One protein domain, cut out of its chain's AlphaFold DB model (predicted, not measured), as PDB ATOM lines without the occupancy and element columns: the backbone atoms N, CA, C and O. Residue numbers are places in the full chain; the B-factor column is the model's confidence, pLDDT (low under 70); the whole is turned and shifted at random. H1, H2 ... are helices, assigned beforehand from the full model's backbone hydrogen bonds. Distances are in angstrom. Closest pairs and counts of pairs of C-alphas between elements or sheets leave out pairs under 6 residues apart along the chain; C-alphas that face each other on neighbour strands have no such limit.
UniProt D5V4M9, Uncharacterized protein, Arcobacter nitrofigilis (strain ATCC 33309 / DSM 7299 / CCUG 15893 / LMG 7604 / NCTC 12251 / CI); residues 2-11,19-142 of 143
ATOM      1  N   PHE A   2      -6.038  24.712  -3.229       90.19
ATOM      2  CA  PHE A   2      -5.642  23.422  -3.823       90.19
ATOM      3  C   PHE A   2      -6.822  22.474  -4.029       90.19
ATOM      4  O   PHE A   2      -6.860  21.766  -5.030       90.19
ATOM      5  N   ASP A   3      -7.819  22.520  -3.143       93.94
ATOM      6  CA  ASP A   3      -9.071  21.791  -3.344       93.94
ATOM      7  C   ASP A   3      -9.807  22.280  -4.593       93.94
ATOM      8  O   ASP A   3     -10.247  21.467  -5.396       93.94
ATOM      9  N   GLU A   4      -9.881  23.596  -4.815       96.69
ATOM     10  CA  GLU A   4     -10.499  24.175  -6.014       96.69
ATOM     11  C   GLU A   4      -9.739  23.783  -7.282       96.69
ATOM     12  O   GLU A   4     -10.366  23.319  -8.228       96.69
ATOM     13  N   ALA A   5      -8.404  23.879  -7.287       97.00
ATOM     14  CA  ALA A   5      -7.569  23.442  -8.409       97.00
ATOM     15  C   ALA A   5      -7.721  21.932  -8.682       97.00
ATOM     16  O   ALA A   5      -7.818  21.495  -9.829       97.00
ATOM     17  N   THR A   6      -7.813  21.128  -7.619       97.75
ATOM     18  CA  THR A   6      -8.052  19.683  -7.721       97.75
ATOM     19  C   THR A   6      -9.426  19.406  -8.323       97.75
ATOM     20  O   THR A   6      -9.538  18.574  -9.218       97.75
ATOM     21  N   GLN A   7     -10.483  20.079  -7.858       97.75
ATOM     22  CA  GLN A   7     -11.826  19.922  -8.425       97.75
ATOM     23  C   GLN A   7     -11.885  20.417  -9.873       97.75
ATOM     24  O   GLN A   7     -12.523  19.774 -10.706       97.75
ATOM     25  N   PHE A   8     -11.171  21.499 -10.186       98.00
ATOM     26  CA  PHE A   8     -11.046  22.025 -11.538       98.00
ATOM     27  C   PHE A   8     -10.463  20.990 -12.503       98.00
ATOM     28  O   PHE A   8     -11.023  20.814 -13.578       98.00
ATOM     29  N   LEU A   9      -9.398  20.271 -12.139       96.94
ATOM     30  CA  LEU A   9      -8.870  19.186 -12.975       96.94
ATOM     31  C   LEU A   9      -9.818  17.979 -12.986       96.94
ATOM     32  O   LEU A   9     -10.141  17.420 -14.033       96.94
ATOM     33  N   TYR A  10     -10.305  17.587 -11.810       96.19
ATOM     34  CA  TYR A  10     -11.050  16.346 -11.630       96.19
ATOM     35  C   TYR A  10     -12.439  16.355 -12.288       96.19
ATOM     36  O   TYR A  10     -12.943  15.296 -12.667       96.19
ATOM     37  N   GLN A  11     -13.047  17.525 -12.516       96.56
ATOM     38  CA  GLN A  11     -14.315  17.629 -13.255       96.56
ATOM     39  C   GLN A  11     -14.222  17.092 -14.698       96.56
ATOM     40  O   GLN A  11     -15.248  16.797 -15.318       96.56
ATOM     41  N   ALA A  19      -6.034  18.813 -27.385       97.50
ATOM     42  CA  ALA A  19      -5.090  19.891 -27.051       97.50
ATOM     43  C   ALA A  19      -5.695  21.298 -27.226       97.50
ATOM     44  O   ALA A  19      -5.461  22.191 -26.412       97.50
ATOM     45  N   LYS A  20      -6.527  21.482 -28.261       98.06
ATOM     46  CA  LYS A  20      -7.255  22.732 -28.486       98.06
ATOM     47  C   LYS A  20      -8.200  23.054 -27.324       98.06
ATOM     48  O   LYS A  20      -8.132  24.164 -26.809       98.06
ATOM     49  N   ASP A  21      -9.015  22.099 -26.889       98.12
ATOM     50  CA  ASP A  21      -9.982  22.307 -25.807       98.12
ATOM     51  C   ASP A  21      -9.265  22.609 -24.482       98.12
ATOM     52  O   ASP A  21      -9.667  23.499 -23.738       98.12
ATOM     53  N   VAL A  22      -8.149  21.923 -24.203       98.38
ATOM     54  CA  VAL A  22      -7.327  22.201 -23.012       98.38
ATOM     55  C   VAL A  22      -6.727  23.610 -23.071       98.38
ATOM     56  O   VAL A  22      -6.671  24.297 -22.053       98.38
ATOM     57  N   SER A  23      -6.311  24.078 -24.253       98.38
ATOM     58  CA  SER A  23      -5.738  25.422 -24.415       98.38
ATOM     59  C   SER A  23      -6.729  26.554 -24.120       98.38
ATOM     60  O   SER A  23      -6.310  27.642 -23.725       98.38
ATOM     61  N   GLU A  24      -8.033  26.299 -24.249       98.38
ATOM     62  CA  GLU A  24      -9.091  27.260 -23.911       98.38
ATOM     63  C   GLU A  24      -9.221  27.461 -22.390       98.38
ATOM     64  O   GLU A  24      -9.734  28.483 -21.945       98.38
ATOM     65  N   LEU A  25      -8.665  26.549 -21.581       98.25
ATOM     66  CA  LEU A  25      -8.637  26.629 -20.113       98.25
ATOM     67  C   LEU A  25      -7.462  27.460 -19.566       98.25
ATOM     68  O   LEU A  25      -7.189  27.445 -18.363       98.25
ATOM     69  N   LYS A  26      -6.726  28.161 -20.439       98.06
ATOM     70  CA  LYS A  26      -5.498  28.894 -20.102       98.06
ATOM     71  C   LYS A  26      -5.646  29.803 -18.884       98.06
ATOM     72  O   LYS A  26      -4.760  29.818 -18.037       98.06
ATOM     73  N   GLU A  27      -6.732  30.567 -18.800       98.00
ATOM     74  CA  GLU A  27      -6.924  31.543 -17.721       98.00
ATOM     75  C   GLU A  27      -6.998  30.867 -16.344       98.00
ATOM     76  O   GLU A  27      -6.372  31.339 -15.392       98.00
ATOM     77  N   ASP A  28      -7.674  29.717 -16.250       98.19
ATOM     78  CA  ASP A  28      -7.755  28.931 -15.018       98.19
ATOM     79  C   ASP A  28      -6.385  28.357 -14.632       98.19
ATOM     80  O   ASP A  28      -5.953  28.486 -13.483       98.19
ATOM     81  N   PHE A  29      -5.656  27.779 -15.593       98.31
ATOM     82  CA  PHE A  29      -4.303  27.262 -15.352       98.31
ATOM     83  C   PHE A  29      -3.338  28.363 -14.902       98.31
ATOM     84  O   PHE A  29      -2.604  28.171 -13.932       98.31
ATOM     85  N   GLN A  30      -3.381  29.534 -15.538       97.62
ATOM     86  CA  GLN A  30      -2.559  30.682 -15.156       97.62
ATOM     87  C   GLN A  30      -2.901  31.187 -13.755       97.62
ATOM     88  O   GLN A  30      -1.995  31.457 -12.961       97.62
ATOM     89  N   LYS A  31      -4.194  31.284 -13.427       97.69
ATOM     90  CA  LYS A  31      -4.656  31.650 -12.084       97.69
ATOM     91  C   LYS A  31      -4.075  30.693 -11.041       97.69
ATOM     92  O   LYS A  31      -3.388  31.141 -10.124       97.69
ATOM     93  N   TYR A  32      -4.293  29.389 -11.199       98.19
ATOM     94  CA  TYR A  32      -3.828  28.404 -10.224       98.19
ATOM     95  C   TYR A  32      -2.302  28.308 -10.167       98.19
ATOM     96  O   TYR A  32      -1.749  28.208  -9.073       98.19
ATOM     97  N   LYS A  33      -1.597  28.411 -11.301       97.38
ATOM     98  CA  LYS A  33      -0.129  28.484 -11.325       97.38
ATOM     99  C   LYS A  33       0.373  29.648 -10.479       97.38
ATOM    100  O   LYS A  33       1.256  29.444  -9.653       97.38
ATOM    101  N   ASN A  34      -0.196  30.842 -10.649       97.00
ATOM    102  CA  ASN A  34       0.211  32.026  -9.895       97.00
ATOM    103  C   ASN A  34      -0.012  31.861  -8.386       97.00
ATOM    104  O   ASN A  34       0.815  32.301  -7.591       97.00
ATOM    105  N   GLU A  35      -1.094  31.206  -7.971       96.25
ATOM    106  CA  GLU A  35      -1.306  30.884  -6.558       96.25
ATOM    107  C   GLU A  35      -0.276  29.855  -6.055       96.25
ATOM    108  O   GLU A  35       0.289  30.012  -4.973       96.25
ATOM    109  N   ILE A  36       0.023  28.828  -6.858       97.06
ATOM    110  CA  ILE A  36       0.966  27.758  -6.512       97.06
ATOM    111  C   ILE A  36       2.393  28.283  -6.353       97.06
ATOM    112  O   ILE A  36       3.014  27.990  -5.333       97.06
ATOM    113  N   ILE A  37       2.919  29.046  -7.318       95.94
ATOM    114  CA  ILE A  37       4.316  29.526  -7.299       95.94
ATOM    115  C   ILE A  37       4.613  30.436  -6.099       95.94
ATOM    116  O   ILE A  37       5.765  30.557  -5.692       95.94
ATOM    117  N   ASN A  38       3.576  31.046  -5.521       95.62
ATOM    118  CA  ASN A  38       3.662  31.889  -4.329       95.62
ATOM    119  C   ASN A  38       3.398  31.118  -3.022       95.62
ATOM    120  O   ASN A  38       3.332  31.721  -1.951       95.62
ATOM    121  N   SER A  39       3.236  29.796  -3.091       95.62
ATOM    122  CA  SER A  39       2.985  28.923  -1.944       95.62
ATOM    123  C   SER A  39       4.215  28.086  -1.580       95.62
ATOM    124  O   SER A  39       5.091  27.825  -2.405       95.62
ATOM    125  N   GLU A  40       4.244  27.565  -0.353       95.38
ATOM    126  CA  GLU A  40       5.289  26.631   0.094       95.38
ATOM    127  C   GLU A  40       5.298  25.315  -0.707       95.38
ATOM    128  O   GLU A  40       6.339  24.667  -0.834       95.38
ATOM    129  N   CYS A  41       4.158  24.939  -1.303       94.25
ATOM    130  CA  CYS A  41       4.029  23.721  -2.102       94.25
ATOM    131  C   CYS A  41       4.891  23.753  -3.367       94.25
ATOM    132  O   CYS A  41       5.343  22.698  -3.808       94.25
ATOM    133  N   TYR A  42       5.156  24.938  -3.931       95.81
ATOM    134  CA  TYR A  42       6.023  25.056  -5.101       95.81
ATOM    135  C   TYR A  42       7.437  24.568  -4.796       95.81
ATOM    136  O   TYR A  42       7.959  23.717  -5.509       95.81
ATOM    137  N   ASN A  43       8.021  25.036  -3.690       95.75
ATOM    138  CA  ASN A  43       9.346  24.594  -3.263       95.75
ATOM    139  C   ASN A  43       9.333  23.127  -2.823       95.75
ATOM    140  O   ASN A  43      10.252  22.387  -3.163       95.75
ATOM    141  N   LYS A  44       8.280  22.692  -2.112       97.25
ATOM    142  CA  LYS A  44       8.129  21.300  -1.657       97.25
ATOM    143  C   LYS A  44       8.175  20.302  -2.820       97.25
ATOM    144  O   LYS A  44       8.811  19.262  -2.692       97.25
ATOM    145  N   PHE A  45       7.504  20.607  -3.928       98.12
ATOM    146  CA  PHE A  45       7.341  19.690  -5.062       98.12
ATOM    147  C   PHE A  45       8.154  20.095  -6.298       98.12
ATOM    148  O   PHE A  45       7.888  19.612  -7.400       98.12
ATOM    149  N   PHE A  46       9.147  20.974  -6.145       97.88
ATOM    150  CA  PHE A  46       9.896  21.524  -7.276       97.88
ATOM    151  C   PHE A  46      10.634  20.444  -8.081       97.88
ATOM    152  O   PHE A  46      10.596  20.449  -9.309       97.88
ATOM    153  N   ASP A  47      11.240  19.469  -7.404       98.31
ATOM    154  CA  ASP A  47      11.920  18.351  -8.064       98.31
ATOM    155  C   ASP A  47      10.928  17.443  -8.811       98.31
ATOM    156  O   ASP A  47      11.203  17.001  -9.928       98.31
ATOM    157  N   ASN A  48       9.725  17.226  -8.261       98.44
ATOM    158  CA  ASN A  48       8.655  16.516  -8.968       98.44
ATOM    159  C   ASN A  48       8.211  17.283 -10.218       98.44
ATOM    160  O   ASN A  48       8.017  16.676 -11.271       98.44
ATOM    161  N   TYR A  49       8.101  18.609 -10.121       98.19
ATOM    162  CA  TYR A  49       7.834  19.475 -11.264       98.19
ATOM    163  C   TYR A  49       8.904  19.331 -12.353       98.19
ATOM    164  O   TYR A  49       8.552  19.085 -13.508       98.19
ATOM    165  N   LEU A  50      10.193  19.409 -12.002       98.50
ATOM    166  CA  LEU A  50      11.284  19.217 -12.962       98.50
ATOM    167  C   LEU A  50      11.219  17.838 -13.622       98.50
ATOM    168  O   LEU A  50      11.353  17.736 -14.840       98.50
ATOM    169  N   ASN A  51      10.959  16.791 -12.839       98.25
ATOM    170  CA  ASN A  51      10.870  15.431 -13.349       98.25
ATOM    171  C   ASN A  51       9.726  15.261 -14.360       98.25
ATOM    172  O   ASN A  51       9.943  14.737 -15.451       98.25
ATOM    173  N   ILE A  52       8.516  15.735 -14.035       98.25
ATOM    174  CA  ILE A  52       7.347  15.620 -14.921       98.25
ATOM    175  C   ILE A  52       7.487  16.528 -16.146       98.25
ATOM    176  O   ILE A  52       7.151  16.112 -17.258       98.25
ATOM    177  N   LYS A  53       8.040  17.736 -15.990       98.12
ATOM    178  CA  LYS A  53       8.334  18.624 -17.121       98.12
ATOM    179  C   LYS A  53       9.347  17.989 -18.077       98.12
ATOM    180  O   LYS A  53       9.091  17.928 -19.277       98.12
ATOM    181  N   GLY A  54      10.451  17.452 -17.558       97.94
ATOM    182  CA  GLY A  54      11.455  16.748 -18.362       97.94
ATOM    183  C   GLY A  54      10.875  15.513 -19.056       97.94
ATOM    184  O   GLY A  54      11.063  15.336 -20.259       97.94
ATOM    185  N   TYR A  55      10.076  14.720 -18.336       97.81
ATOM    186  CA  TYR A  55       9.348  13.577 -18.892       97.81
ATOM    187  C   TYR A  55       8.389  13.983 -20.015       97.81
ATOM    188  O   TYR A  55       8.272  13.268 -21.011       97.81
ATOM    189  N   THR A  56       7.711  15.122 -19.882       97.69
ATOM    190  CA  THR A  56       6.773  15.647 -20.887       97.69
ATOM    191  C   THR A  56       7.491  15.968 -22.201       97.69
ATOM    192  O   THR A  56       6.990  15.649 -23.279       97.69
ATOM    193  N   TYR A  57       8.722  16.482 -22.138       96.94
ATOM    194  CA  TYR A  57       9.537  16.767 -23.324       96.94
ATOM    195  C   TYR A  57      10.036  15.541 -24.100       96.94
ATOM    196  O   TYR A  57      10.615  15.709 -25.172       96.94
ATOM    197  N   ARG A  58       9.749  14.311 -23.647       94.31
ATOM    198  CA  ARG A  58       9.938  13.106 -24.477       94.31
ATOM    199  C   ARG A  58       9.087  13.130 -25.752       94.31
ATOM    200  O   ARG A  58       9.403  12.439 -26.716       94.31
ATOM    201  N   LEU A  59       7.977  13.872 -25.734       95.56
ATOM    202  CA  LEU A  59       7.091  14.043 -26.877       95.56
ATOM    203  C   LEU A  59       7.528  15.278 -27.669       95.56
ATOM    204  O   LEU A  59       7.535  16.389 -27.141       95.56
ATOM    205  N   GLU A  60       7.851  15.096 -28.948       92.88
ATOM    206  CA  GLU A  60       8.400  16.167 -29.795       92.88
ATOM    207  C   GLU A  60       7.394  17.282 -30.100       92.88
ATOM    208  O   GLU A  60       7.764  18.459 -30.155       92.88
ATOM    209  N   LYS A  61       6.113  16.941 -30.278       97.06
ATOM    210  CA  LYS A  61       5.082  17.899 -30.692       97.06
ATOM    211  C   LYS A  61       4.320  18.486 -29.502       97.06
ATOM    212  O   LYS A  61       3.967  17.765 -28.571       97.06
ATOM    213  N   ALA A  62       4.059  19.793 -29.549       97.38
ATOM    214  CA  ALA A  62       3.421  20.536 -28.458       97.38
ATOM    215  C   ALA A  62       1.954  20.137 -28.221       97.38
ATOM    216  O   ALA A  62       1.515  20.089 -27.076       97.38
ATOM    217  N   ASP A  63       1.214  19.800 -29.281       97.94
ATOM    218  CA  ASP A  63      -0.150  19.266 -29.198       97.94
ATOM    219  C   ASP A  63      -0.187  17.934 -28.437       97.94
ATOM    220  O   ASP A  63      -0.993  17.763 -27.524       97.94
ATOM    221  N   LEU A  64       0.742  17.024 -28.744       97.94
ATOM    222  CA  LEU A  64       0.872  15.748 -28.042       97.94
ATOM    223  C   LEU A  64       1.292  15.946 -26.582       97.94
ATOM    224  O   LEU A  64       0.726  15.289 -25.711       97.94
ATOM    225  N   ARG A  65       2.244  16.851 -26.300       97.88
ATOM    226  CA  ARG A  65       2.625  17.204 -24.919       97.88
ATOM    227  C   ARG A  65       1.410  17.659 -24.121       97.88
ATOM    228  O   ARG A  65       1.117  17.082 -23.082       97.88
ATOM    229  N   LEU A  66       0.673  18.640 -24.638       98.62
ATOM    230  CA  LEU A  66      -0.489  19.187 -23.948       98.62
ATOM    231  C   LEU A  66      -1.570  18.125 -23.719       98.62
ATOM    232  O   LEU A  66      -2.053  17.973 -22.598       98.62
ATOM    233  N   PHE A  67      -1.912  17.365 -24.761       98.19
ATOM    234  CA  PHE A  67      -2.925  16.318 -24.678       98.19
ATOM    235  C   PHE A  67      -2.560  15.245 -23.645       98.19
ATOM    236  O   PHE A  67      -3.319  15.007 -22.706       98.19
ATOM    237  N   TYR A  68      -1.392  14.610 -23.783       98.06
ATOM    238  CA  TYR A  68      -1.029  13.489 -22.916       98.06
ATOM    239  C   TYR A  68      -0.772  13.930 -21.479       98.06
ATOM    240  O   TYR A  68      -1.239  13.258 -20.564       98.06
ATOM    241  N   THR A  69      -0.116  15.070 -21.255       98.38
ATOM    242  CA  THR A  69       0.131  15.565 -19.894       98.38
ATOM    243  C   THR A  69      -1.171  15.919 -19.175       98.38
ATOM    244  O   THR A  69      -1.303  15.644 -17.983       98.38
ATOM    245  N   PHE A  70      -2.170  16.462 -19.881       98.56
ATOM    246  CA  PHE A  70      -3.492  16.705 -19.299       98.56
ATOM    247  C   PHE A  70      -4.209  15.400 -18.915       98.56
ATOM    248  O   PHE A  70      -4.753  15.291 -17.814       98.56
ATOM    249  N   GLN A  71      -4.168  14.382 -19.781       97.69
ATOM    250  CA  GLN A  71      -4.754  13.069 -19.479       97.69
ATOM    251  C   GLN A  71      -4.037  12.373 -18.308       97.69
ATOM    252  O   GLN A  71      -4.689  11.836 -17.411       97.69
ATOM    253  N   GLU A  72      -2.703  12.430 -18.272       97.56
ATOM    254  CA  GLU A  72      -1.892  11.905 -17.167       97.56
ATOM    255  C   GLU A  72      -2.224  12.603 -15.836       97.56
ATOM    256  O   GLU A  72      -2.320  11.930 -14.807       97.56
ATOM    257  N   ALA A  73      -2.464  13.919 -15.844       98.25
ATOM    258  CA  ALA A  73      -2.855  14.671 -14.651       98.25
ATOM    259  C   ALA A  73      -4.169  14.163 -14.052       98.25
ATOM    260  O   ALA A  73      -4.245  13.865 -12.857       98.25
ATOM    261  N   ILE A  74      -5.196  14.023 -14.893       98.06
ATOM    262  CA  ILE A  74      -6.512  13.519 -14.489       98.06
ATOM    263  C   ILE A  74      -6.389  12.109 -13.919       98.06
ATOM    264  O   ILE A  74      -6.913  11.836 -12.837       98.06
ATOM    265  N   TYR A  75      -5.682  11.225 -14.627       97.69
ATOM    266  CA  TYR A  75      -5.490   9.845 -14.200       97.69
ATOM    267  C   TYR A  75      -4.759   9.759 -12.856       97.69
ATOM    268  O   TYR A  75      -5.188   9.028 -11.964       97.69
ATOM    269  N   SER A  76      -3.689  10.534 -12.681       98.06
ATOM    270  CA  SER A  76      -2.878  10.514 -11.459       98.06
ATOM    271  C   SER A  76      -3.663  11.019 -10.248       98.06
ATOM    272  O   SER A  76      -3.606  10.414  -9.177       98.06
ATOM    273  N   ILE A  77      -4.461  12.079 -10.423       98.25
ATOM    274  CA  ILE A  77      -5.352  12.593  -9.374       98.25
ATOM    275  C   ILE A  77      -6.454  11.580  -9.049       98.25
ATOM    276  O   ILE A  77      -6.755  11.365  -7.874       98.25
ATOM    277  N   ASP A  78      -7.059  10.951 -10.059       98.12
ATOM    278  CA  ASP A  78      -8.094   9.940  -9.839       98.12
ATOM    279  C   ASP A  78      -7.557   8.736  -9.069       98.12
ATOM    280  O   ASP A  78      -8.148   8.318  -8.072       98.12
ATOM    281  N   LEU A  79      -6.397   8.223  -9.482       98.06
ATOM    282  CA  LEU A  79      -5.746   7.109  -8.813       98.06
ATOM    283  C   LEU A  79      -5.437   7.446  -7.351       98.06
ATOM    284  O   LEU A  79      -5.812   6.673  -6.470       98.06
ATOM    285  N   ALA A  80      -4.849   8.615  -7.081       98.19
ATOM    286  CA  ALA A  80      -4.551   9.058  -5.720       98.19
ATOM    287  C   ALA A  80      -5.822   9.194  -4.857       98.19
ATOM    288  O   ALA A  80      -5.844   8.778  -3.695       98.19
ATOM    289  N   LYS A  81      -6.928   9.696  -5.426       97.69
ATOM    290  CA  LYS A  81      -8.230   9.742  -4.736       97.69
ATOM    291  C   LYS A  81      -8.766   8.346  -4.425       97.69
ATOM    292  O   LYS A  81      -9.253   8.118  -3.317       97.69
ATOM    293  N   LEU A  82      -8.677   7.408  -5.371       97.88
ATOM    294  CA  LEU A  82      -9.125   6.023  -5.185       97.88
ATOM    295  C   LEU A  82      -8.321   5.303  -4.097       97.88
ATOM    296  O   LEU A  82      -8.898   4.554  -3.307       97.88
ATOM    297  N   THR A  83      -7.016   5.564  -4.016       97.94
ATOM    298  CA  THR A  83      -6.129   4.998  -2.989       97.94
ATOM    299  C   THR A  83      -6.154   5.760  -1.666       97.94
ATOM    300  O   THR A  83      -5.502   5.326  -0.720       97.94
ATOM    301  N   ARG A  84      -6.929   6.851  -1.566       97.56
ATOM    302  CA  ARG A  84      -6.994   7.742  -0.390       97.56
ATOM    303  C   ARG A  84      -5.626   8.326  -0.010       97.56
ATOM    304  O   ARG A  84      -5.334   8.510   1.167       97.56
ATOM    305  N   ASP A  85      -4.798   8.599  -1.013       98.12
ATOM    306  CA  ASP A  85      -3.495   9.239  -0.862       98.12
ATOM    307  C   ASP A  85      -3.648  10.763  -0.987       98.12
ATOM    308  O   ASP A  85      -3.585  11.330  -2.079       98.12
ATOM    309  N   GLU A  86      -3.908  11.430   0.138       97.62
ATOM    310  CA  GLU A  86      -4.120  12.884   0.183       97.62
ATOM    311  C   GLU A  86      -2.878  13.671  -0.260       97.62
ATOM    312  O   GLU A  86      -2.999  14.691  -0.945       97.62
ATOM    313  N   GLU A  87      -1.679  13.183   0.075       97.06
ATOM    314  CA  GLU A  87      -0.432  13.812  -0.357       97.06
ATOM    315  C   GLU A  87      -0.216  13.630  -1.859       97.06
ATOM    316  O   GLU A  87       0.147  14.590  -2.541       97.06
ATOM    317  N   GLY A  88      -0.518  12.446  -2.393       97.94
ATOM    318  CA  GLY A  88      -0.519  12.182  -3.827       97.94
ATOM    319  C   GLY A  88      -1.498  13.076  -4.585       97.94
ATOM    320  O   GLY A  88      -1.148  13.598  -5.645       97.94
ATOM    321  N   VAL A  89      -2.698  13.322  -4.052       98.50
ATOM    322  CA  VAL A  89      -3.651  14.270  -4.658       98.50
ATOM    323  C   VAL A  89      -3.045  15.672  -4.711       98.50
ATOM    324  O   VAL A  89      -3.041  16.292  -5.774       98.50
ATOM    325  N   LEU A  90      -2.493  16.157  -3.596       98.25
ATOM    326  CA  LEU A  90      -1.884  17.484  -3.532       98.25
ATOM    327  C   LEU A  90      -0.693  17.616  -4.493       98.25
ATOM    328  O   LEU A  90      -0.638  18.575  -5.264       98.25
ATOM    329  N   LEU A  91       0.236  16.657  -4.467       98.31
ATOM    330  CA  LEU A  91       1.425  16.636  -5.320       98.31
ATOM    331  C   LEU A  91       1.037  16.690  -6.796       98.31
ATOM    332  O   LEU A  91       1.543  17.537  -7.534       98.31
ATOM    333  N   ASN A  92       0.121  15.815  -7.224       98.44
ATOM    334  CA  ASN A  92      -0.291  15.745  -8.622       98.44
ATOM    335  C   ASN A  92      -1.009  17.027  -9.054       98.44
ATOM    336  O   ASN A  92      -0.671  17.574 -10.102       98.44
ATOM    337  N   THR A  93      -1.923  17.565  -8.243       98.44
ATOM    338  CA  THR A  93      -2.577  18.847  -8.546       98.44
ATOM    339  C   THR A  93      -1.553  19.967  -8.724       98.44
ATOM    340  O   THR A  93      -1.603  20.692  -9.715       98.44
ATOM    341  N   VAL A  94      -0.601  20.104  -7.797       98.31
ATOM    342  CA  VAL A  94       0.413  21.168  -7.842       98.31
ATOM    343  C   VAL A  94       1.283  21.049  -9.088       98.31
ATOM    344  O   VAL A  94       1.416  22.008  -9.847       98.31
ATOM    345  N   VAL A  95       1.877  19.875  -9.299       98.44
ATOM    346  CA  VAL A  95       2.851  19.659 -10.370       98.44
ATOM    347  C   VAL A  95       2.189  19.806 -11.735       98.44
ATOM    348  O   VAL A  95       2.689  20.551 -12.580       98.44
ATOM    349  N   TYR A  96       1.050  19.147 -11.950       98.69
ATOM    350  CA  TYR A  96       0.420  19.147 -13.263       98.69
ATOM    351  C   TYR A  96      -0.175  20.504 -13.642       98.69
ATOM    352  O   TYR A  96      -0.096  20.849 -14.815       98.69
ATOM    353  N   ILE A  97      -0.676  21.320 -12.703       98.62
ATOM    354  CA  ILE A  97      -1.102  22.697 -13.031       98.62
ATOM    355  C   ILE A  97       0.049  23.481 -13.679       98.62
ATOM    356  O   ILE A  97      -0.141  24.110 -14.718       98.62
ATOM    357  N   ILE A  98       1.247  23.428 -13.089       97.94
ATOM    358  CA  ILE A  98       2.395  24.204 -13.579       97.94
ATOM    359  C   ILE A  98       2.864  23.666 -14.936       97.94
ATOM    360  O   ILE A  98       3.110  24.446 -15.856       97.94
ATOM    361  N   VAL A  99       2.982  22.342 -15.079       98.31
ATOM    362  CA  VAL A  99       3.452  21.728 -16.334       98.31
ATOM    363  C   VAL A  99       2.446  21.944 -17.466       98.31
ATOM    364  O   VAL A  99       2.856  22.227 -18.591       98.31
ATOM    365  N   ILE A 100       1.144  21.843 -17.191       98.69
ATOM    366  CA  ILE A 100       0.112  22.055 -18.210       98.69
ATOM    367  C   ILE A 100       0.073  23.522 -18.643       98.69
ATOM    368  O   ILE A 100      -0.028  23.765 -19.841       98.69
ATOM    369  N   ASP A 101       0.229  24.494 -17.737       98.31
ATOM    370  CA  ASP A 101       0.347  25.905 -18.140       98.31
ATOM    371  C   ASP A 101       1.536  26.130 -19.091       98.31
ATOM    372  O   ASP A 101       1.394  26.787 -20.124       98.31
ATOM    373  N   ASP A 102       2.697  25.539 -18.793       97.25
ATOM    374  CA  ASP A 102       3.857  25.602 -19.687       97.25
ATOM    375  C   ASP A 102       3.530  24.966 -21.058       97.25
ATOM    376  O   ASP A 102       3.801  25.571 -22.097       97.25
ATOM    377  N   CYS A 103       2.857  23.808 -21.080       98.31
ATOM    378  CA  CYS A 103       2.430  23.144 -22.319       98.31
ATOM    379  C   CYS A 103       1.413  23.970 -23.126       98.31
ATOM    380  O   CYS A 103       1.505  24.016 -24.353       98.31
ATOM    381  N   ILE A 104       0.458  24.636 -22.464       98.56
ATOM    382  CA  ILE A 104      -0.503  25.546 -23.106       98.56
ATOM    383  C   ILE A 104       0.247  26.703 -23.761       98.56
ATOM    384  O   ILE A 104      -0.032  27.053 -24.909       98.56
ATOM    385  N   ASN A 105       1.214  27.293 -23.056       98.00
ATOM    386  CA  ASN A 105       2.003  28.389 -23.600       98.00
ATOM    387  C   ASN A 105       2.792  27.955 -24.839       98.00
ATOM    388  O   ASN A 105       2.727  28.656 -25.847       98.00
ATOM    389  N   GLU A 106       3.436  26.788 -24.820       96.56
ATOM    390  CA  GLU A 106       4.119  26.251 -26.004       96.56
ATOM    391  C   GLU A 106       3.164  25.961 -27.163       96.56
ATOM    392  O   GLU A 106       3.453  26.327 -28.301       96.56
ATOM    393  N   TYR A 107       2.025  25.319 -26.889       98.38
ATOM    394  CA  TYR A 107       1.025  24.991 -27.906       98.38
ATOM    395  C   TYR A 107       0.498  26.247 -28.614       98.38
ATOM    396  O   TYR A 107       0.309  26.249 -29.829       98.38
ATOM    397  N   LEU A 108       0.317  27.338 -27.866       98.00
ATOM    398  CA  LEU A 108      -0.122  28.630 -28.395       98.00
ATOM    399  C   LEU A 108       1.014  29.458 -29.027       98.00
ATOM    400  O   LEU A 108       0.757  30.562 -29.502       98.00
ATOM    401  N   GLY A 109       2.256  28.962 -29.030       96.44
ATOM    402  CA  GLY A 109       3.417  29.679 -29.565       96.44
ATOM    403  C   GLY A 109       3.915  30.831 -28.683       96.44
ATOM    404  O   GLY A 109       4.633  31.705 -29.167       96.44
ATOM    405  N   ASN A 110       3.544  30.853 -27.402       96.12
ATOM    406  CA  ASN A 110       4.067  31.813 -26.432       96.12
ATOM    407  C   ASN A 110       5.473  31.397 -25.975       96.12
ATOM    408  O   ASN A 110       5.826  30.217 -25.964       96.12
ATOM    409  N   SER A 111       6.278  32.373 -25.549       89.94
ATOM    410  CA  SER A 111       7.604  32.109 -24.988       89.94
ATOM    411  C   SER A 111       7.517  31.318 -23.683       89.94
ATOM    412  O   SER A 111       6.720  31.666 -22.808       89.94
ATOM    413  N   ILE A 112       8.404  30.337 -23.517       90.12
ATOM    414  CA  ILE A 112       8.616  29.621 -22.257       90.12
ATOM    415  C   ILE A 112       9.999  29.909 -21.677       90.12
ATOM    416  O   ILE A 112      10.903  30.374 -22.370       90.12
ATOM    417  N   ASP A 113      10.168  29.613 -20.390       93.31
ATOM    418  CA  ASP A 113      11.471  29.674 -19.734       93.31
ATOM    419  C   ASP A 113      12.363  28.513 -20.210       93.31
ATOM    420  O   ASP A 113      12.270  27.379 -19.725       93.31
ATOM    421  N   GLU A 114      13.226  28.811 -21.183       93.25
ATOM    422  CA  GLU A 114      14.177  27.856 -21.759       93.25
ATOM    423  C   GLU A 114      15.231  27.380 -20.745       93.25
ATOM    424  O   GLU A 114      15.648  26.223 -20.804       93.25
ATOM    425  N   ASN A 115      15.617  28.208 -19.765       96.62
ATOM    426  CA  ASN A 115      16.554  27.781 -18.720       96.62
ATOM    427  C   ASN A 115      15.910  26.716 -17.833       96.62
ATOM    428  O   ASN A 115      16.522  25.693 -17.514       96.62
ATOM    429  N   LEU A 116      14.652  26.934 -17.449       95.69
ATOM    430  CA  LEU A 116      13.907  25.989 -16.625       95.69
ATOM    431  C   LEU A 116      13.595  24.693 -17.380       95.69
ATOM    432  O   LEU A 116      13.647  23.610 -16.798       95.69
ATOM    433  N   LYS A 117      13.310  24.786 -18.682       95.81
ATOM    434  CA  LYS A 117      13.170  23.621 -19.563       95.81
ATOM    435  C   LYS A 117      14.458  22.807 -19.640       95.81
ATOM    436  O   LYS A 117      14.403  21.597 -19.427       95.81
ATOM    437  N   GLN A 118      15.601  23.446 -19.876       97.69
ATOM    438  CA  GLN A 118      16.888  22.751 -19.919       97.69
ATOM    439  C   GLN A 118      17.199  22.065 -18.580       97.69
ATOM    440  O   GLN A 118      17.555  20.888 -18.552       97.69
ATOM    441  N   LYS A 119      16.948  22.756 -17.461       98.12
ATOM    442  CA  LYS A 119      17.086  22.185 -16.114       98.12
ATOM    443  C   LYS A 119      16.204  20.949 -15.907       98.12
ATOM    444  O   LYS A 119      16.647  19.976 -15.305       98.12
ATOM    445  N   ALA A 120      14.963  20.976 -16.392       98.00
ATOM    446  CA  ALA A 120      14.037  19.850 -16.285       98.00
ATOM    447  C   ALA A 120      14.489  18.634 -17.113       98.00
ATOM    448  O   ALA A 120      14.406  17.503 -16.634       98.00
ATOM    449  N   LEU A 121      15.011  18.858 -18.325       97.94
ATOM    450  CA  LEU A 121      15.575  17.799 -19.171       97.94
ATOM    451  C   LEU A 121      16.762  17.106 -18.493       97.94
ATOM    452  O   LEU A 121      16.788  15.880 -18.399       97.94
ATOM    453  N   GLU A 122      17.705  17.890 -17.970       98.06
ATOM    454  CA  GLU A 122      18.879  17.372 -17.259       98.06
ATOM    455  C   GLU A 122      18.489  16.616 -15.986       98.06
ATOM    456  O   GLU A 122      19.016  15.534 -15.715       98.06
ATOM    457  N   PHE A 123      17.545  17.161 -15.215       98.12
ATOM    458  CA  PHE A 123      17.027  16.511 -14.015       98.12
ATOM    459  C   PHE A 123      16.439  15.134 -14.346       98.12
ATOM    460  O   PHE A 123      16.838  14.131 -13.753       98.12
ATOM    461  N   TYR A 124      15.541  15.074 -15.333       97.75
ATOM    462  CA  TYR A 124      14.907  13.828 -15.754       97.75
ATOM    463  C   TYR A 124      15.936  12.802 -16.250       97.75
ATOM    464  O   TYR A 124      15.895  11.640 -15.841       97.75
ATOM    465  N   GLU A 125      16.900  13.214 -17.078       96.94
ATOM    466  CA  GLU A 125      17.947  12.318 -17.581       96.94
ATOM    467  C   GLU A 125      18.794  11.725 -16.441       96.94
ATOM    468  O   GLU A 125      19.109  10.530 -16.442       96.94
ATOM    469  N   ASN A 126      19.133  12.539 -15.439       96.81
ATOM    470  CA  ASN A 126      19.884  12.092 -14.269       96.81
ATOM    471  C   ASN A 126      19.088  11.094 -13.418       96.81
ATOM    472  O   ASN A 126      19.640  10.066 -13.014       96.81
ATOM    473  N   GLU A 127      17.790  11.330 -13.212       95.69
ATOM    474  CA  GLU A 127      16.916  10.384 -12.509       95.69
ATOM    475  C   GLU A 127      16.801   9.052 -13.264       95.69
ATOM    476  O   GLU A 127      16.938   7.985 -12.659       95.69
ATOM    477  N   GLN A 128      16.651   9.080 -14.594       93.00
ATOM    478  CA  GLN A 128      16.625   7.857 -15.409       93.00
ATOM    479  C   GLN A 128      17.938   7.067 -15.309       93.00
ATOM    480  O   GLN A 128      17.923   5.838 -15.171       93.00
ATOM    481  N   LYS A 129      19.090   7.752 -15.323       93.75
ATOM    482  CA  LYS A 129      20.403   7.116 -15.122       93.75
ATOM    483  C   LYS A 129      20.519   6.483 -13.735       93.75
ATOM    484  O   LYS A 129      21.012   5.356 -13.638       93.75
ATOM    485  N   ARG A 130      20.048   7.162 -12.682       93.00
ATOM    486  CA  ARG A 130      20.054   6.634 -11.307       93.00
ATOM    487  C   ARG A 130      19.222   5.357 -11.204       93.00
ATOM    488  O   ARG A 130      19.747   4.333 -10.771       93.00
ATOM    489  N   ILE A 131      17.982   5.392 -11.691       89.19
ATOM    490  CA  ILE A 131      17.066   4.240 -11.696       89.19
ATOM    491  C   ILE A 131      17.670   3.069 -12.489       89.19
ATOM    492  O   ILE A 131      17.674   1.929 -12.026       89.19
ATOM    493  N   SER A 132      18.255   3.335 -13.664       86.25
ATOM    494  CA  SER A 132      18.924   2.306 -14.474       86.25
ATOM    495  C   SER A 132      20.099   1.648 -13.738       86.25
ATOM    496  O   SER A 132      20.264   0.426 -13.788       86.25
ATOM    497  N   ALA A 133      20.915   2.437 -13.030       90.00
ATOM    498  CA  ALA A 133      22.043   1.930 -12.256       90.00
ATOM    499  C   ALA A 133      21.596   1.087 -11.050       90.00
ATOM    500  O   ALA A 133      22.218   0.065 -10.758       90.00
ATOM    501  N   GLU A 134      20.520   1.479 -10.368       84.62
ATOM    502  CA  GLU A 134      19.932   0.709  -9.267       84.62
ATOM    503  C   GLU A 134      19.359  -0.623  -9.754       84.62
ATOM    504  O   GLU A 134      19.699  -1.671  -9.204       84.62
ATOM    505  N   ASN A 135      18.589  -0.618 -10.843       80.88
ATOM    506  CA  ASN A 135      18.021  -1.841 -11.414       80.88
ATOM    507  C   ASN A 135      19.109  -2.843 -11.825       80.88
ATOM    508  O   ASN A 135      18.993  -4.035 -11.545       80.88
ATOM    509  N   LYS A 136      20.219  -2.371 -12.411       80.44
ATOM    510  CA  LYS A 136      21.377  -3.232 -12.716       80.44
ATOM    511  C   LYS A 136      21.950  -3.906 -11.469       80.44
ATOM    512  O   LYS A 136      22.309  -5.076 -11.548       80.44
ATOM    513  N   LYS A 137      22.008  -3.212 -10.325       75.94
ATOM    514  CA  LYS A 137      22.453  -3.816  -9.056       75.94
ATOM    515  C   LYS A 137      21.503  -4.932  -8.629       75.94
ATOM    516  O   LYS A 137      21.970  -6.034  -8.372       75.94
ATOM    517  N   TYR A 138      20.192  -4.689  -8.622       66.56
ATOM    518  CA  TYR A 138      19.202  -5.707  -8.241       66.56
ATOM    519  C   TYR A 138      19.261  -6.957  -9.129       66.56
ATOM    520  O   TYR A 138      19.222  -8.068  -8.607       66.56
ATOM    521  N   HIS A 139      19.444  -6.795 -10.441       66.44
ATOM    522  CA  HIS A 139      19.601  -7.927 -11.359       66.44
ATOM    523  C   HIS A 139      20.921  -8.697 -11.178       66.44
ATOM    524  O   HIS A 139      20.975  -9.875 -11.518       66.44
ATOM    525  N   MET A 140      21.974  -8.088 -10.616       61.00
ATOM    526  CA  MET A 140      23.201  -8.815 -10.254       61.00
ATOM    527  C   MET A 140      23.027  -9.696  -9.006       61.00
ATOM    528  O   MET A 140      23.683 -10.727  -8.924       61.00
ATOM    529  N   TYR A 141      22.154  -9.326  -8.061       58.75
ATOM    530  CA  TYR A 141      21.908 -10.089  -6.822       58.75
ATOM    531  C   TYR A 141      20.859 -11.207  -6.964       58.75
ATOM    532  O   TYR A 141      20.591 -11.913  -5.996       58.75
ATOM    533  N   GLN A 142      20.246 -11.356  -8.143       54.12
ATOM    534  CA  GLN A 142      19.270 -12.414  -8.447       54.12
ATOM    535  C   GLN A 142      19.886 -13.638  -9.154       54.12
ATOM    536  O   GLN A 142      19.140 -14.538  -9.535       54.12
TER     537      GLN A 142
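What this domain is: This is residues 2 to 11 and 19 to 142 of the 143 residues of an uncharacterized protein of Arcobacter nitrofigilis (strain ATCC 33309 / DSM 7299 / CCUG 15893 / LMG 7604 / NCTC 12251 / CI) (UniProt D5V4M9). A long helical hairpin of H6 and H7, side by side, makes the core of a compact body; H1, H3 and H5 pack across H7, and short H2 packs on H6. The longest helix, H8, crosses H5 at about a right angle and runs on out of the body, where residues 129 to 142 stick out as a free arm. The printed part has 134 residues with eight named helices, H1 to H8 in order along the chain, and no named strand; the class is all helix. The whole is compact, with a radius of gyration of the C-alphas of 15.6 A, and spans 51 by 35 by 26 A, the body without the arm 34 by 33 by 25 A.

Where its parts are: H1 is residues 2 to 10, with C-alpha 2 at (-5.642, 23.422, -3.823). After the cut come H2, residues 19 to 23, H3, residues 26 to 37, and H4, residues 40 to 44. H5 is residues 46 to 56, 15.2 A long. H6, residues 62 to 82, is 30.2 A from first to last C-alpha, and H7, residues 86 to 107, is 31.0 A, with C-alpha 86 at (-4.120, 12.884, 0.183). H8, residues 114 to 140, is 39.5 A and ends with C-alpha 140 at (23.201, -8.815, -10.254).

How they stand to each other: H7 is the hub, touching five helices. H6 and H7 form a hairpin at a shallow tilt of 11 degrees, opposite ways, with the closest C-alphas, Ala 62 and Tyr 107, 5.1 A apart. The helix packing is mostly crossed, with one of six tilted touching pairs at a shallow tilt. H1 touches residues 89 to 97 of H7 at a steep tilt of 65 degrees, closest at the C-alphas of Thr 6 and Thr 93, 5.6 A. H3 touches H7 at a steep tilt of 53 degrees, closest at the C-alphas of Lys 33 and Ile 98, 5.5 A. H5 touches H7 at 51 degrees, a steep tilt, closest at the C-alphas of Tyr 49 and Val 95, 5.1 A. H2 touches H6, closest at the C-alphas of Ala 19 and Phe 67, 4.8 A. H4 is close to H7 but not clearly touching, the closest C-alphas, Cys 41 and Val 94, being 7.2 A apart. Residues 117 to 127 of H8 touch H5 about perpendicular, at 88 degrees, the closest C-alphas, Gly 54 and Leu 121, 4.3 A apart. H8 and H6 are apart. Every O i to N i+4 pair is within hydrogen-bond range in H1, H2, H3, H4, H5, H6 and H8, and 17 of 18 in H7.

The domain as a whole: The two C-alphas farthest apart, Glu 27 and Gln 142, are 52.0 A apart. Residues 12 to 18 are not printed, and C-alphas 11 and 19 are 16.7 A apart across the cut. Of the links printed whole, H7 to H8 is short but not tight and the others are tight. The mean pLDDT of the printed part is 95.1; residues 138 to 142 are under 70.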